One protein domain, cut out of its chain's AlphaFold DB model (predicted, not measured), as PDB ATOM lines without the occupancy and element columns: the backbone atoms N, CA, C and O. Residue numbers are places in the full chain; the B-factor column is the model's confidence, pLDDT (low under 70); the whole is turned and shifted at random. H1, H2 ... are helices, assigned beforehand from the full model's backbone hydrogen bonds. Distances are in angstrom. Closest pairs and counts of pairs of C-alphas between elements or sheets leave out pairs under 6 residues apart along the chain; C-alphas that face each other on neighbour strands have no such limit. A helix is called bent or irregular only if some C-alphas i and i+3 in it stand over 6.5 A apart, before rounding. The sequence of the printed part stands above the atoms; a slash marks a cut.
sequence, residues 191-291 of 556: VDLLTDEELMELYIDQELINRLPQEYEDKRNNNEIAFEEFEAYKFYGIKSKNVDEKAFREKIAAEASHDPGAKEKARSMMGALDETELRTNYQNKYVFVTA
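What this domain is: This is residues 191 to 291 of the 556 residues of an uncharacterized protein of Cohnella sp. G13 (UniProt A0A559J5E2). A long bent helix, H1, runs along the length of the domain as its spine, with H3 and H4 packed across its first arm, H1a, and H5 more loosely beside that arm on another side. At the far end the second arm, H1b, and H2 fold back on each other as a helical hairpin. The printed part has 101 residues with five named helices, in the order H1, H2, H3, H4, H5, and no named strand; the class is all helix. The whole is only just compact, close to loose, with a radius of gyration of the C-alphas of 15.2 A, and the C-alphas span 44 by 33 by 24 A.

Where its parts are: Residues 191 to 195 come before the first named helix. H1, residues 196 to 221, was assigned as one helix by its hydrogen bonds but is bent: C-alphas 210 and 213 are 7.0 A apart. Its arm H1a, residues 196 to 210, begins at C-alpha 196 (-47.535, -42.831, 101.594) and is 20.7 A long. Its arm H1b, residues 213 to 221, is 12.5 A long. H2 holds residues 227 to 236, 13.7 A. H3, residues 245 to 258, begins at C-alpha 245 (-65.555, -57.608, 97.873) and is 20.1 A long. H4 holds residues 262 to 272, 15.0 A. H5, residues 275 to 290, is 22.5 A long and ends at C-alpha 290 (-45.448, -64.213, 98.570); it has a kink of 37 degrees near residue 284 and is only just irregular, with C-alphas 285 and 288 6.6 A apart.

How they stand to each other: H1 is the hub, touching three other helices. H1a and H1b stand at a steep tilt of 42 degrees. H1b and H2, a hairpin, touch at a shallow tilt of 14 degrees, opposite ways; their closest C-alphas, of Tyr 216 and Phe 230, are 6.2 A apart. H2 and H3 are apart. H3 and H1a touch, H1a with its residues 204 to 208 alone, at a steep tilt of 51 degrees, opposite ways; the closest C-alphas, of Leu 208 and Arg 249, are 5.9 A apart. H4 touches H1a and is only just about perpendicular to it, at 71 degrees; the closest C-alphas, of Tyr 203 and Ala 266, are 5.2 A apart. H5 is close to H1a but not clearly touching, with the C-alphas of Leu 202 and Tyr 282 closest at 7.1 A. The helix packing is mostly crossed, only just. In H1a, H1b, H2, H3 and H4 every O i to N i+4 pair is within hydrogen-bond range; in H5 9 of 12 are.

The domain as a whole: The C-alphas farthest apart, of Leu 193 and Asn 223, are 44.7 A apart. The printed part has no cut. No link is long. The mean pLDDT of the printed part is 79.2; residues 227 to 232, 234 to 238, 283 to 284 and 286 to 291 are under 70.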
ATOM      1  N   VAL A 191     -45.637 -46.622 111.865       82.69
ATOM      2  CA  VAL A 191     -46.316 -45.790 110.856       82.69
ATOM      3  C   VAL A 191     -45.364 -44.833 110.126       82.69
ATOM      4  O   VAL A 191     -45.543 -44.584 108.938       82.69
ATOM      5  N   ASP A 192     -44.320 -44.338 110.797       82.44
ATOM      6  CA  ASP A 192     -43.332 -43.433 110.201       82.44
ATOM      7  C   ASP A 192     -42.301 -44.168 109.333       82.44
ATOM      8  O   ASP A 192     -41.532 -43.532 108.613       82.44
ATOM      9  N   LEU A 193     -42.284 -45.502 109.389       78.75
ATOM     10  CA  LEU A 193     -41.446 -46.348 108.542       78.75
ATOM     11  C   LEU A 193     -42.138 -46.740 107.226       78.75
ATOM     12  O   LEU A 193     -41.480 -47.321 106.364       78.75
ATOM     13  N   LEU A 194     -43.434 -46.448 107.076       78.81
ATOM     14  CA  LEU A 194     -44.237 -46.800 105.905       78.81
ATOM     15  C   LEU A 194     -44.295 -45.640 104.904       78.81
ATOM     16  O   LEU A 194     -44.367 -44.469 105.283       78.81
ATOM     17  N   THR A 195     -44.291 -45.966 103.613       80.25
ATOM     18  CA  THR A 195     -44.487 -44.982 102.540       80.25
ATOM     19  C   THR A 195     -45.942 -44.511 102.466       80.25
ATOM     20  O   THR A 195     -46.859 -45.222 102.878       80.25
ATOM     21  N   ASP A 196     -46.178 -43.331 101.877       82.94
ATOM     22  CA  ASP A 196     -47.535 -42.831 101.594       82.94
ATOM     23  C   ASP A 196     -48.386 -43.865 100.841       82.94
ATOM     24  O   ASP A 196     -49.569 -44.020 101.123       82.94
ATOM     25  N   GLU A 197     -47.788 -44.570  99.878       81.75
ATOM     26  CA  GLU A 197     -48.471 -45.583  99.067       81.75
ATOM     27  C   GLU A 197     -48.866 -46.799  99.912       81.75
ATOM     28  O   GLU A 197     -50.012 -47.244  99.854       81.75
ATOM     29  N   GLU A 198     -47.956 -47.298 100.754       81.31
ATOM     30  CA  GLU A 198     -48.242 -48.415 101.660       81.31
ATOM     31  C   GLU A 198     -49.317 -48.053 102.689       81.31
ATOM     32  O   GLU A 198     -50.208 -48.863 102.950       81.31
ATOM     33  N   LEU A 199     -49.265 -46.835 103.238       85.06
ATOM     34  CA  LEU A 199     -50.271 -46.315 104.164       85.06
ATOM     35  C   LEU A 199     -51.639 -46.189 103.498       85.06
ATOM     36  O   LEU A 199     -52.640 -46.593 104.086       85.06
ATOM     37  N   MET A 200     -51.691 -45.669 102.270       86.44
ATOM     38  CA  MET A 200     -52.926 -45.563 101.493       86.44
ATOM     39  C   MET A 200     -53.541 -46.935 101.209       86.44
ATOM     40  O   MET A 200     -54.748 -47.125 101.341       86.44
ATOM     41  N   GLU A 201     -52.715 -47.914 100.860       86.44
ATOM     42  CA  GLU A 201     -53.160 -49.278 100.600       86.44
ATOM     43  C   GLU A 201     -53.682 -49.987 101.858       86.44
ATOM     44  O   GLU A 201     -54.647 -50.749 101.769       86.44
ATOM     45  N   LEU A 202     -53.068 -49.764 103.022       85.00
ATOM     46  CA  LEU A 202     -53.570 -50.287 104.297       85.00
ATOM     47  C   LEU A 202     -54.844 -49.567 104.747       85.00
ATOM     48  O   LEU A 202     -55.772 -50.209 105.232       85.00
ATOM     49  N   TYR A 203     -54.921 -48.256 104.517       90.38
ATOM     50  CA  TYR A 203     -56.114 -47.453 104.763       90.38
ATOM     51  C   TYR A 203     -57.325 -47.975 103.980       90.38
ATOM     52  O   TYR A 203     -58.382 -48.193 104.568       90.38
ATOM     53  N   ILE A 204     -57.163 -48.256 102.682       88.38
ATOM     54  CA  ILE A 204     -58.234 -48.813 101.839       88.38
ATOM     55  C   ILE A 204     -58.709 -50.175 102.364       88.38
ATOM     56  O   ILE A 204     -59.910 -50.444 102.367       88.38
ATOM     57  N   ASP A 205     -57.794 -51.036 102.813       86.25
ATOM     58  CA  ASP A 205     -58.155 -52.352 103.354       86.25
ATOM     59  C   ASP A 205     -58.879 -52.239 104.699       86.25
ATOM     60  O   ASP A 205     -59.840 -52.968 104.944       86.25
ATOM     61  N   GLN A 206     -58.468 -51.301 105.553       85.56
ATOM     62  CA  GLN A 206     -59.148 -51.045 106.819       85.56
ATOM     63  C   GLN A 206     -60.554 -50.472 106.594       85.56
ATOM     64  O   GLN A 206     -61.514 -50.910 107.224       85.56
ATOM     65  N   GLU A 207     -60.701 -49.536 105.656       89.81
ATOM     66  CA  GLU A 207     -62.003 -49.007 105.238       89.81
ATOM     67  C   GLU A 207     -62.900 -50.099 104.650       89.81
ATOM     68  O   GLU A 207     -64.095 -50.137 104.942       89.81
ATOM     69  N   LEU A 208     -62.330 -51.027 103.875       87.25
ATOM     70  CA  LEU A 208     -63.048 -52.202 103.397       87.25
ATOM     71  C   LEU A 208     -63.579 -53.022 104.575       87.25
ATOM     72  O   LEU A 208     -64.775 -53.287 104.619       87.25
ATOM     73  N   ILE A 209     -62.730 -53.377 105.542       82.56
ATOM     74  CA  ILE A 209     -63.138 -54.143 106.732       82.56
ATOM     75  C   ILE A 209     -64.267 -53.427 107.489       82.56
ATOM     76  O   ILE A 209     -65.248 -54.064 107.870       82.56
ATOM     77  N   ASN A 210     -64.162 -52.109 107.657       84.50
ATOM     78  CA  ASN A 210     -65.140 -51.312 108.395       84.50
ATOM     79  C   ASN A 210     -66.489 -51.193 107.671       84.50
ATOM     80  O   ASN A 210     -67.537 -51.183 108.315       84.50
ATOM     81  N   ARG A 211     -66.479 -51.078 106.338       87.31
ATOM     82  CA  ARG A 211     -67.680 -50.799 105.531       87.31
ATOM     83  C   ARG A 211     -68.356 -52.055 104.996       87.31
ATOM     84  O   ARG A 211     -69.540 -52.011 104.665       87.31
ATOM     85  N   LEU A 212     -67.636 -53.171 104.913       85.31
ATOM     86  CA  LEU A 212     -68.153 -54.412 104.346       85.31
ATOM     87  C   LEU A 212     -69.381 -54.966 105.100       85.31
ATOM     88  O   LEU A 212     -70.316 -55.385 104.424       85.31
ATOM     89  N   PRO A 213     -69.488 -54.905 106.444       84.19
ATOM     90  CA  PRO A 213     -70.709 -55.320 107.136       84.19
ATOM     91  C   PRO A 213     -71.963 -54.562 106.703       84.19
ATOM     92  O   PRO A 213     -73.017 -55.177 106.542       84.19
ATOM     93  N   GLN A 214     -71.838 -53.259 106.450       86.38
ATOM     94  CA  GLN A 214     -72.952 -52.445 105.973       86.38
ATOM     95  C   GLN A 214     -73.371 -52.844 104.552       86.38
ATOM     96  O   GLN A 214     -74.558 -52.955 104.275       86.38
ATOM     97  N   GLU A 215     -72.410 -53.146 103.673       89.50
ATOM     98  CA  GLU A 215     -72.690 -53.635 102.313       89.50
ATOM     99  C   GLU A 215     -73.477 -54.960 102.336       89.50
ATOM    100  O   GLU A 215     -74.413 -55.158 101.558       89.50
ATOM    101  N   TYR A 216     -73.147 -55.863 103.267       84.00
ATOM    102  CA  TYR A 216     -73.910 -57.096 103.482       84.00
ATOM    103  C   TYR A 216     -75.326 -56.815 104.019       84.00
ATOM    104  O   TYR A 216     -76.280 -57.463 103.581       84.00
ATOM    105  N   GLU A 217     -75.497 -55.852 104.931       86.06
ATOM    106  CA  GLU A 217     -76.825 -55.430 105.403       86.06
ATOM    107  C   GLU A 217     -77.682 -54.854 104.270       86.06
ATOM    108  O   GLU A 217     -78.841 -55.246 104.112       86.06
ATOM    109  N   ASP A 218     -77.106 -53.980 103.448       89.75
ATOM    110  CA  ASP A 218     -77.798 -53.316 102.344       89.75
ATOM    111  C   ASP A 218     -78.237 -54.326 101.277       89.75
ATOM    112  O   ASP A 218     -79.403 -54.345 100.871       89.75
ATOM    113  N   LYS A 219     -77.357 -55.259 100.892       87.62
ATOM    114  CA  LYS A 219     -77.703 -56.345  99.960       87.62
ATOM    115  C   LYS A 219     -78.783 -57.271 100.505       87.62
ATOM    116  O   LYS A 219     -79.649 -57.718  99.750       87.62
ATOM    117  N   ARG A 220     -78.778 -57.547 101.811       86.06
ATOM    118  CA  ARG A 220     -79.839 -58.325 102.460       86.06
ATOM    119  C   ARG A 220     -81.165 -57.568 102.431       86.06
ATOM    120  O   ARG A 220     -82.193 -58.160 102.114       86.06
ATOM    121  N   ASN A 221     -81.153 -56.269 102.721       88.75
ATOM    122  CA  ASN A 221     -82.350 -55.424 102.685       88.75
ATOM    123  C   ASN A 221     -82.925 -55.292 101.262       88.75
ATOM    124  O   ASN A 221     -84.142 -55.200 101.100       88.75
ATOM    125  N   ASN A 222     -82.071 -55.376 100.240       90.88
ATOM    126  CA  ASN A 222     -82.457 -55.382  98.828       90.88
ATOM    127  C   ASN A 222     -82.847 -56.774  98.286       90.88
ATOM    128  O   ASN A 222     -83.135 -56.901  97.097       90.88
ATOM    129  N   ASN A 223     -82.891 -57.815  99.130       86.50
ATOM    130  CA  ASN A 223     -83.137 -59.214  98.747       86.50
ATOM    131  C   ASN A 223     -82.121 -59.793  97.735       86.50
ATOM    132  O   ASN A 223     -82.448 -60.723  96.996       86.50
ATOM    133  N   GLU A 224     -80.892 -59.274  97.688       86.12
ATOM    134  CA  GLU A 224     -79.808 -59.803  96.842       86.12
ATOM    135  C   GLU A 224     -79.081 -60.998  97.487       86.12
ATOM    136  O   GLU A 224     -78.479 -61.820  96.789       86.12
ATOM    137  N   ILE A 225     -79.148 -61.106  98.818       79.69
ATOM    138  CA  ILE A 225     -78.622 -62.229  99.605       79.69
ATOM    139  C   ILE A 225     -79.659 -62.718 100.615       79.69
ATOM    140  O   ILE A 225     -80.490 -61.942 101.095       79.69
ATOM    141  N   ALA A 226     -79.609 -64.006 100.949       74.31
ATOM    142  CA  ALA A 226     -80.513 -64.594 101.932       74.31
ATOM    143  C   ALA A 226     -80.155 -64.166 103.369       74.31
ATOM    144  O   ALA A 226     -79.008 -63.829 103.676       74.31
ATOM    145  N   PHE A 227     -81.130 -64.221 104.284       65.50
ATOM    146  CA  PHE A 227     -80.907 -63.906 105.701       65.50
ATOM    147  C   PHE A 227     -79.836 -64.816 106.322       65.50
ATOM    148  O   PHE A 227     -79.010 -64.362 107.108       65.50
ATOM    149  N   GLU A 228     -79.802 -66.081 105.913       61.53
ATOM    150  CA  GLU A 228     -78.818 -67.067 106.348       61.53
ATOM    151  C   GLU A 228     -77.400 -66.730 105.867       61.53
ATOM    152  O   GLU A 228     -76.442 -66.964 106.599       61.53
ATOM    153  N   GLU A 229     -77.252 -66.165 104.663       63.94
ATOM    154  CA  GLU A 229     -75.953 -65.727 104.135       63.94
ATOM    155  C   GLU A 229     -75.436 -64.491 104.879       63.94
ATOM    156  O   GLU A 229     -74.251 -64.408 105.201       63.94
ATOM    157  N   PHE A 230     -76.333 -63.558 105.202       67.38
ATOM    158  CA  PHE A 230     -76.020 -62.391 106.021       67.38
ATOM    159  C   PHE A 230     -75.576 -62.783 107.441       67.38
ATOM    160  O   PHE A 230     -74.534 -62.332 107.916       67.38
ATOM    161  N   GLU A 231     -76.321 -63.668 108.107       61.09
ATOM    162  CA  GLU A 231     -75.977 -64.179 109.441       61.09
ATOM    163  C   GLU A 231     -74.664 -64.981 109.425       61.09
ATOM    164  O   GLU A 231     -73.853 -64.872 110.348       61.09
ATOM    165  N   ALA A 232     -74.409 -65.745 108.357       59.38
ATOM    166  CA  ALA A 232     -73.158 -66.479 108.181       59.38
ATOM    167  C   ALA A 232     -71.942 -65.543 108.066       59.38
ATOM    168  O   ALA A 232     -70.898 -65.817 108.664       59.38
ATOM    169  N   TYR A 233     -72.077 -64.418 107.358       70.62
ATOM    170  CA  TYR A 233     -71.047 -63.382 107.320       70.62
ATOM    171  C   TYR A 233     -70.890 -62.696 108.686       70.62
ATOM    172  O   TYR A 233     -69.790 -62.653 109.233       70.62
ATOM    173  N   LYS A 234     -71.992 -62.230 109.282       64.62
ATOM    174  CA  LYS A 234     -71.990 -61.450 110.529       64.62
ATOM    175  C   LYS A 234     -71.372 -62.188 111.720       64.62
ATOM    176  O   LYS A 234     -70.654 -61.578 112.507       64.62
ATOM    177  N   PHE A 235     -71.666 -63.478 111.874       53.19
ATOM    178  CA  PHE A 235     -71.227 -64.255 113.038       53.19
ATOM    179  C   PHE A 235     -69.976 -65.101 112.789       53.19
ATOM    180  O   PHE A 235     -69.296 -65.463 113.749       53.19
ATOM    181  N   TYR A 236     -69.670 -65.427 111.530       50.72
ATOM    182  CA  TYR A 236     -68.607 -66.384 111.196       50.72
ATOM    183  C   TYR A 236     -67.676 -65.919 110.067       50.72
ATOM    184  O   TYR A 236     -66.774 -66.666 109.690       50.72
ATOM    185  N   GLY A 237     -67.876 -64.722 109.506       56.38
ATOM    186  CA  GLY A 237     -67.067 -64.187 108.405       56.38
ATOM    187  C   GLY A 237     -67.197 -64.974 107.096       56.38
ATOM    188  O   GLY A 237     -66.326 -64.881 106.230       56.38
ATOM    189  N   ILE A 238     -68.249 -65.787 106.942       66.56
ATOM    190  CA  ILE A 238     -68.456 -66.609 105.745       66.56
ATOM    191  C   ILE A 238     -68.971 -65.716 104.615       66.56
ATOM    192  O   ILE A 238     -70.082 -65.196 104.671       66.56
ATOM    193  N   LYS A 239     -68.149 -65.560 103.577       77.00
ATOM    194  CA  LYS A 239     -68.416 -64.666 102.448       77.00
ATOM    195  C   LYS A 239     -69.503 -65.224 101.528       77.00
ATOM    196  O   LYS A 239     -69.446 -66.397 101.148       77.00
ATOM    197  N   SER A 240     -70.453 -64.383 101.120       75.19
ATOM    198  CA  SER A 240     -71.431 -64.744 100.085       75.19
ATOM    199  C   SER A 240     -70.850 -64.487  98.698       75.19
ATOM    200  O   SER A 240     -70.159 -63.498  98.465       75.19
ATOM    201  N   LYS A 241     -71.172 -65.359  97.739       81.75
ATOM    202  CA  LYS A 241     -70.777 -65.185  96.330       81.75
ATOM    203  C   LYS A 241     -71.451 -63.983  95.661       81.75
ATOM    204  O   LYS A 241     -70.977 -63.530  94.627       81.75
ATOM    205  N   ASN A 242     -72.545 -63.494  96.241       79.38
ATOM    206  CA  ASN A 242     -73.319 -62.367  95.726       79.38
ATOM    207  C   ASN A 242     -72.809 -61.009  96.254       79.38
ATOM    208  O   ASN A 242     -73.357 -59.960  95.894       79.38
ATOM    209  N   VAL A 243     -71.755 -61.013  97.081       82.62
ATOM    210  CA  VAL A 243     -71.024 -59.810  97.493       82.62
ATOM    211  C   VAL A 243     -69.635 -59.826  96.860       82.62
ATOM    212  O   VAL A 243     -68.782 -60.636  97.219       82.62
ATOM    213  N   ASP A 244     -69.407 -58.927  95.903       87.12
ATOM    214  CA  ASP A 244     -68.103 -58.764  95.260       87.12
ATOM    215  C   ASP A 244     -67.225 -57.806  96.074       87.12
ATOM    216  O   ASP A 244     -67.213 -56.591  95.869       87.12
ATOM    217  N   GLU A 245     -66.478 -58.370  97.024       84.94
ATOM    218  CA  GLU A 245     -65.555 -57.608  97.873       84.94
ATOM    219  C   GLU A 245     -64.458 -56.903  97.077       84.94
ATOM    220  O   GLU A 245     -63.979 -55.847  97.489       84.94
ATOM    221  N   LYS A 246     -64.047 -57.470  95.935       87.56
ATOM    222  CA  LYS A 246     -62.993 -56.880  95.115       87.56
ATOM    223  C   LYS A 246     -63.510 -55.621  94.429       87.56
ATOM    224  O   LYS A 246     -62.862 -54.582  94.520       87.56
ATOM    225  N   ALA A 247     -64.690 -55.694  93.816       89.62
ATOM    226  CA  ALA A 247     -65.344 -54.525  93.236       89.62
ATOM    227  C   ALA A 247     -65.648 -53.460  94.305       89.62
ATOM    228  O   ALA A 247     -65.472 -52.264  94.069       89.62
ATOM    229  N   PHE A 248     -66.048 -53.882  95.509       90.44
ATOM    230  CA  PHE A 248     -66.302 -52.962  96.615       90.44
ATOM    231  C   PHE A 248     -65.020 -52.270  97.104       90.44
ATOM    232  O   PHE A 248     -65.001 -51.056  97.299       90.44
ATOM    233  N   ARG A 249     -63.908 -53.005  97.197       92.31
ATOM    234  CA  ARG A 249     -62.589 -52.435  97.490       92.31
ATOM    235  C   ARG A 249     -62.140 -51.436  96.424       92.31
ATOM    236  O   ARG A 249     -61.622 -50.380  96.766       92.31
ATOM    237  N   GLU A 250     -62.335 -51.750  95.144       93.19
ATOM    238  CA  GLU A 250     -62.008 -50.847  94.031       93.19
ATOM    239  C   GLU A 250     -62.817 -49.543  94.104       93.19
ATOM    240  O   GLU A 250     -62.271 -48.468  93.852       93.19
ATOM    241  N   LYS A 251     -64.083 -49.607  94.536       93.38
ATOM    242  CA  LYS A 251     -64.904 -48.418  94.810       93.38
ATOM    243  C   LYS A 251     -64.317 -47.566  95.939       93.38
ATOM    244  O   LYS A 251     -64.189 -46.357  95.769       93.38
ATOM    245  N   ILE A 252     -63.915 -48.180  97.052       91.81
ATOM    246  CA  ILE A 252     -63.271 -47.475  98.177       91.81
ATOM    247  C   ILE A 252     -61.950 -46.838  97.732       91.81
ATOM    248  O   ILE A 252     -61.683 -45.679  98.040       91.81
ATOM    249  N   ALA A 253     -61.144 -47.562  96.952       92.06
ATOM    250  CA  ALA A 253     -59.897 -47.045  96.398       92.06
ATOM    251  C   ALA A 253     -60.133 -45.832  95.482       92.06
ATOM    252  O   ALA A 253     -59.404 -44.845  95.567       92.06
ATOM    253  N   ALA A 254     -61.172 -45.876  94.642       93.75
ATOM    254  CA  ALA A 254     -61.554 -44.755  93.792       93.75
ATOM    255  C   ALA A 254     -62.056 -43.550  94.606       93.75
ATOM    256  O   ALA A 254     -61.718 -42.415  94.285       93.75
ATOM    257  N   GLU A 255     -62.832 -43.763  95.669       92.62
ATOM    258  CA  GLU A 255     -63.246 -42.684  96.581       92.62
ATOM    259  C   GLU A 255     -62.021 -42.022  97.233       92.62
ATOM    260  O   GLU A 255     -61.890 -40.798  97.207       92.62
ATOM    261  N   ALA A 256     -61.075 -42.828  97.724       90.19
ATOM    262  CA  ALA A 256     -59.841 -42.349  98.333       90.19
ATOM    263  C   ALA A 256     -58.936 -41.600  97.338       90.19
ATOM    264  O   ALA A 256     -58.327 -40.599  97.699       90.19
ATOM    265  N   SER A 257     -58.869 -42.018  96.069       87.88
ATOM    266  CA  SER A 257     -58.042 -41.333  95.063       87.88
ATOM    267  C   SER A 257     -58.572 -39.950  94.670       87.88
ATOM    268  O   SER A 257     -57.806 -39.117  94.191       87.88
ATOM    269  N   HIS A 258     -59.878 -39.713  94.824       90.56
ATOM    270  CA  HIS A 258     -60.514 -38.429  94.519       90.56
ATOM    271  C   HIS A 258     -60.576 -37.489  95.733       90.56
ATOM    272  O   HIS A 258     -60.944 -36.323  95.573       90.56
ATOM    273  N   ASP A 259     -60.213 -37.964  96.926       90.25
ATOM    274  CA  ASP A 259     -60.168 -37.156  98.140       90.25
ATOM    275  C   ASP A 259     -58.781 -36.496  98.305       90.25
ATOM    276  O   ASP A 259     -57.791 -37.183  98.569       90.25
ATOM    277  N   PRO A 260     -58.675 -35.157  98.197       87.00
ATOM    278  CA  PRO A 260     -57.402 -34.457  98.352       87.00
ATOM    279  C   PRO A 260     -56.788 -34.600  99.757       87.00
ATOM    280  O   PRO A 260     -55.585 -34.403  99.905       87.00
ATOM    281  N   GLY A 261     -57.579 -34.963 100.775       90.88
ATOM    282  CA  GLY A 261     -57.116 -35.223 102.143       90.88
ATOM    283  C   GLY A 261     -56.803 -36.693 102.440       90.88
ATOM    284  O   GLY A 261     -56.503 -37.029 103.586       90.88
ATOM    285  N   ALA A 262     -56.878 -37.588 101.449       88.19
ATOM    286  CA  ALA A 262     -56.778 -39.029 101.680       88.19
ATOM    287  C   ALA A 262     -55.448 -39.457 102.309       88.19
ATOM    288  O   ALA A 262     -55.440 -40.291 103.208       88.19
ATOM    289  N   LYS A 263     -54.332 -38.839 101.907       86.50
ATOM    290  CA  LYS A 263     -53.003 -39.138 102.464       86.50
ATOM    291  C   LYS A 263     -52.905 -38.819 103.955       86.50
ATOM    292  O   LYS A 263     -52.408 -39.627 104.735       86.50
ATOM    293  N   GLU A 264     -53.409 -37.655 104.357       90.25
ATOM    294  CA  GLU A 264     -53.428 -37.249 105.764       90.25
ATOM    295  C   GLU A 264     -54.366 -38.142 106.580       90.25
ATOM    296  O   GLU A 264     -54.012 -38.564 107.680       90.25
ATOM    297  N   LYS A 265     -55.529 -38.502 106.020       91.31
ATOM    298  CA  LYS A 265     -56.465 -39.448 106.641       91.31
ATOM    299  C   LYS A 265     -55.858 -40.838 106.800       91.31
ATOM    300  O   LYS A 265     -55.973 -41.406 107.879       91.31
ATOM    301  N   ALA A 266     -55.174 -41.352 105.779       89.38
ATOM    302  CA  ALA A 266     -54.497 -42.640 105.834       89.38
ATOM    303  C   ALA A 266     -53.420 -42.643 106.919       89.38
ATOM    304  O   ALA A 266     -53.398 -43.533 107.763       89.38
ATOM    305  N   ARG A 267     -52.584 -41.601 106.972       88.81
ATOM    306  CA  ARG A 267     -51.546 -41.464 108.003       88.81
ATOM    307  C   ARG A 267     -52.138 -41.356 109.408       88.81
ATOM    308  O   ARG A 267     -51.643 -42.000 110.326       88.81
ATOM    309  N   SER A 268     -53.206 -40.578 109.564       91.19
ATOM    310  CA  SER A 268     -53.918 -40.413 110.834       91.19
ATOM    311  C   SER A 268     -54.561 -41.721 111.302       91.19
ATOM    312  O   SER A 268     -54.337 -42.152 112.429       91.19
ATOM    313  N   MET A 269     -55.300 -42.403 110.421       85.88
ATOM    314  CA  MET A 269     -56.002 -43.643 110.745       85.88
ATOM    315  C   MET A 269     -55.033 -44.797 111.007       85.88
ATOM    316  O   MET A 269     -55.186 -45.497 112.001       85.88
ATOM    317  N   MET A 270     -54.013 -44.976 110.161       87.12
ATOM    318  CA  MET A 270     -53.000 -46.016 110.368       87.12
ATOM    319  C   MET A 270     -52.140 -45.725 111.598       87.12
ATOM    320  O   MET A 270     -51.775 -46.650 112.313       87.12
ATOM    321  N   GLY A 271     -51.862 -44.452 111.890       82.81
ATOM    322  CA  GLY A 271     -51.160 -44.043 113.107       82.81
ATOM    323  C   GLY A 271     -51.980 -44.201 114.390       82.81
ATOM    324  O   GLY A 271     -51.397 -44.230 115.471       82.81
ATOM    325  N   ALA A 272     -53.307 -44.306 114.285       90.12
ATOM    326  CA  ALA A 272     -54.203 -44.539 115.415       90.12
ATOM    327  C   ALA A 272     -54.409 -46.031 115.744       90.12
ATOM    328  O   ALA A 272     -54.913 -46.335 116.825       90.12
ATOM    329  N   LEU A 273     -54.041 -46.949 114.840       78.50
ATOM    330  CA  LEU A 273     -54.083 -48.392 115.096       78.50
ATOM    331  C   LEU A 273     -53.025 -48.800 116.131       78.50
ATOM    332  O   LEU A 273     -51.973 -48.164 116.244       78.50
ATOM    333  N   ASP A 274     -53.275 -49.897 116.854       83.44
ATOM    334  CA  ASP A 274     -52.231 -50.506 117.680       83.44
ATOM    335  C   ASP A 274     -51.048 -50.920 116.795       83.44
ATOM    336  O   ASP A 274     -51.220 -51.425 115.683       83.44
ATOM    337  N   GLU A 275     -49.824 -50.727 117.283       74.19
ATOM    338  CA  GLU A 275     -48.633 -51.003 116.480       74.19
ATOM    339  C   GLU A 275     -48.555 -52.483 116.061       74.19
ATOM    340  O   GLU A 275     -48.121 -52.795 114.950       74.19
ATOM    341  N   THR A 276     -49.014 -53.400 116.916       70.94
ATOM    342  CA  THR A 276     -49.067 -54.839 116.619       70.94
ATOM    343  C   THR A 276     -50.076 -55.131 115.515       70.94
ATOM    344  O   THR A 276     -49.804 -55.938 114.623       70.94
ATOM    345  N   GLU A 277     -51.222 -54.455 115.544       74.44
ATOM    346  CA  GLU A 277     -52.272 -54.567 114.534       74.44
ATOM    347  C   GLU A 277     -51.791 -54.028 113.182       74.44
ATOM    348  O   GLU A 277     -51.846 -54.744 112.181       74.44
ATOM    349  N   LEU A 278     -51.202 -52.828 113.152       73.31
ATOM    350  CA  LEU A 278     -50.660 -52.233 111.928       73.31
ATOM    351  C   LEU A 278     -49.558 -53.108 111.308       73.31
ATOM    352  O   LEU A 278     -49.537 -53.323 110.093       73.31
ATOM    353  N   ARG A 279     -48.661 -53.662 112.134       71.75
ATOM    354  CA  ARG A 279     -47.624 -54.610 111.687       71.75
ATOM    355  C   ARG A 279     -48.225 -55.892 111.126       71.75
ATOM    356  O   ARG A 279     -47.757 -56.372 110.097       71.75
ATOM    357  N   THR A 280     -49.253 -56.429 111.775       70.06
ATOM    358  CA  THR A 280     -49.955 -57.636 111.322       70.06
ATOM    359  C   THR A 280     -50.637 -57.390 109.978       70.06
ATOM    360  O   THR A 280     -50.468 -58.180 109.050       70.06
ATOM    361  N   ASN A 281     -51.324 -56.257 109.826       72.06
ATOM    362  CA  ASN A 281     -51.980 -55.864 108.577       72.06
ATOM    363  C   ASN A 281     -50.960 -55.690 107.443       72.06
ATOM    364  O   ASN A 281     -51.139 -56.247 106.357       72.06
ATOM    365  N   TYR A 282     -49.842 -55.010 107.714       71.94
ATOM    366  CA  TYR A 282     -48.738 -54.864 106.763       71.94
ATOM    367  C   TYR A 282     -48.150 -56.218 106.342       71.94
ATOM    368  O   TYR A 282     -47.999 -56.496 105.151       71.94
ATOM    369  N   GLN A 283     -47.854 -57.098 107.302       69.00
ATOM    370  CA  GLN A 283     -47.306 -58.425 107.020       69.00
ATOM    371  C   GLN A 283     -48.273 -59.284 106.203       69.00
ATOM    372  O   GLN A 283     -47.857 -59.906 105.226       69.00
ATOM    373  N   ASN A 284     -49.557 -59.298 106.560       65.81
ATOM    374  CA  ASN A 284     -50.577 -60.061 105.843       65.81
ATOM    375  C   ASN A 284     -50.722 -59.602 104.391       65.81
ATOM    376  O   ASN A 284     -50.928 -60.436 103.511       65.81
ATOM    377  N   LYS A 285     -50.567 -58.299 104.133       70.94
ATOM    378  CA  LYS A 285     -50.689 -57.717 102.797       70.94
ATOM    379  C   LYS A 285     -49.445 -57.899 101.928       70.94
ATOM    380  O   LYS A 285     -49.566 -58.262 100.761       70.94
ATOM    381  N   TYR A 286     -48.255 -57.649 102.471       60.84
ATOM    382  CA  TYR A 286     -47.029 -57.559 101.668       60.84
ATOM    383  C   TYR A 286     -46.081 -58.746 101.845       60.84
ATOM    384  O   TYR A 286     -45.383 -59.120 100.905       60.84
ATOM    385  N   VAL A 287     -46.055 -59.367 103.026       48.69
ATOM    386  CA  VAL A 287     -45.092 -60.431 103.351       48.69
ATOM    387  C   VAL A 287     -45.701 -61.809 103.083       48.69
ATOM    388  O   VAL A 287     -45.138 -62.597 102.322       48.69
ATOM    389  N   PHE A 288     -46.888 -62.092 103.622       43.22
ATOM    390  CA  PHE A 288     -47.520 -63.414 103.527       43.22
ATOM    391  C   PHE A 288     -48.156 -63.721 102.159       43.22
ATOM    392  O   PHE A 288     -48.364 -64.891 101.840       43.22
ATOM    393  N   VAL A 289     -48.367 -62.722 101.293       41.31
ATOM    394  CA  VAL A 289     -48.860 -62.930  99.912       41.31
ATOM    395  C   VAL A 289     -47.808 -63.595  99.003       41.31
ATOM    396  O   VAL A 289     -48.154 -64.184  97.978       41.31
ATOM    397  N   THR A 290     -46.521 -63.593  99.377       32.66
ATOM    398  CA  THR A 290     -45.448 -64.213  98.570       32.66
ATOM    399  C   THR A 290     -45.228 -65.708  98.820       32.66
ATOM    400  O   THR A 290     -44.454 -66.340  98.096       32.66
ATOM    401  N   ALA A 291     -45.947 -66.331  99.758       35.16
ATOM    402  CA  ALA A 291     -45.905 -67.779  99.944       35.16
ATOM    403  C   ALA A 291     -46.785 -68.503  98.903       35.16
ATOM    404  O   ALA A 291     -47.840 -69.050  99.220       35.16
TER     405      ALA A 291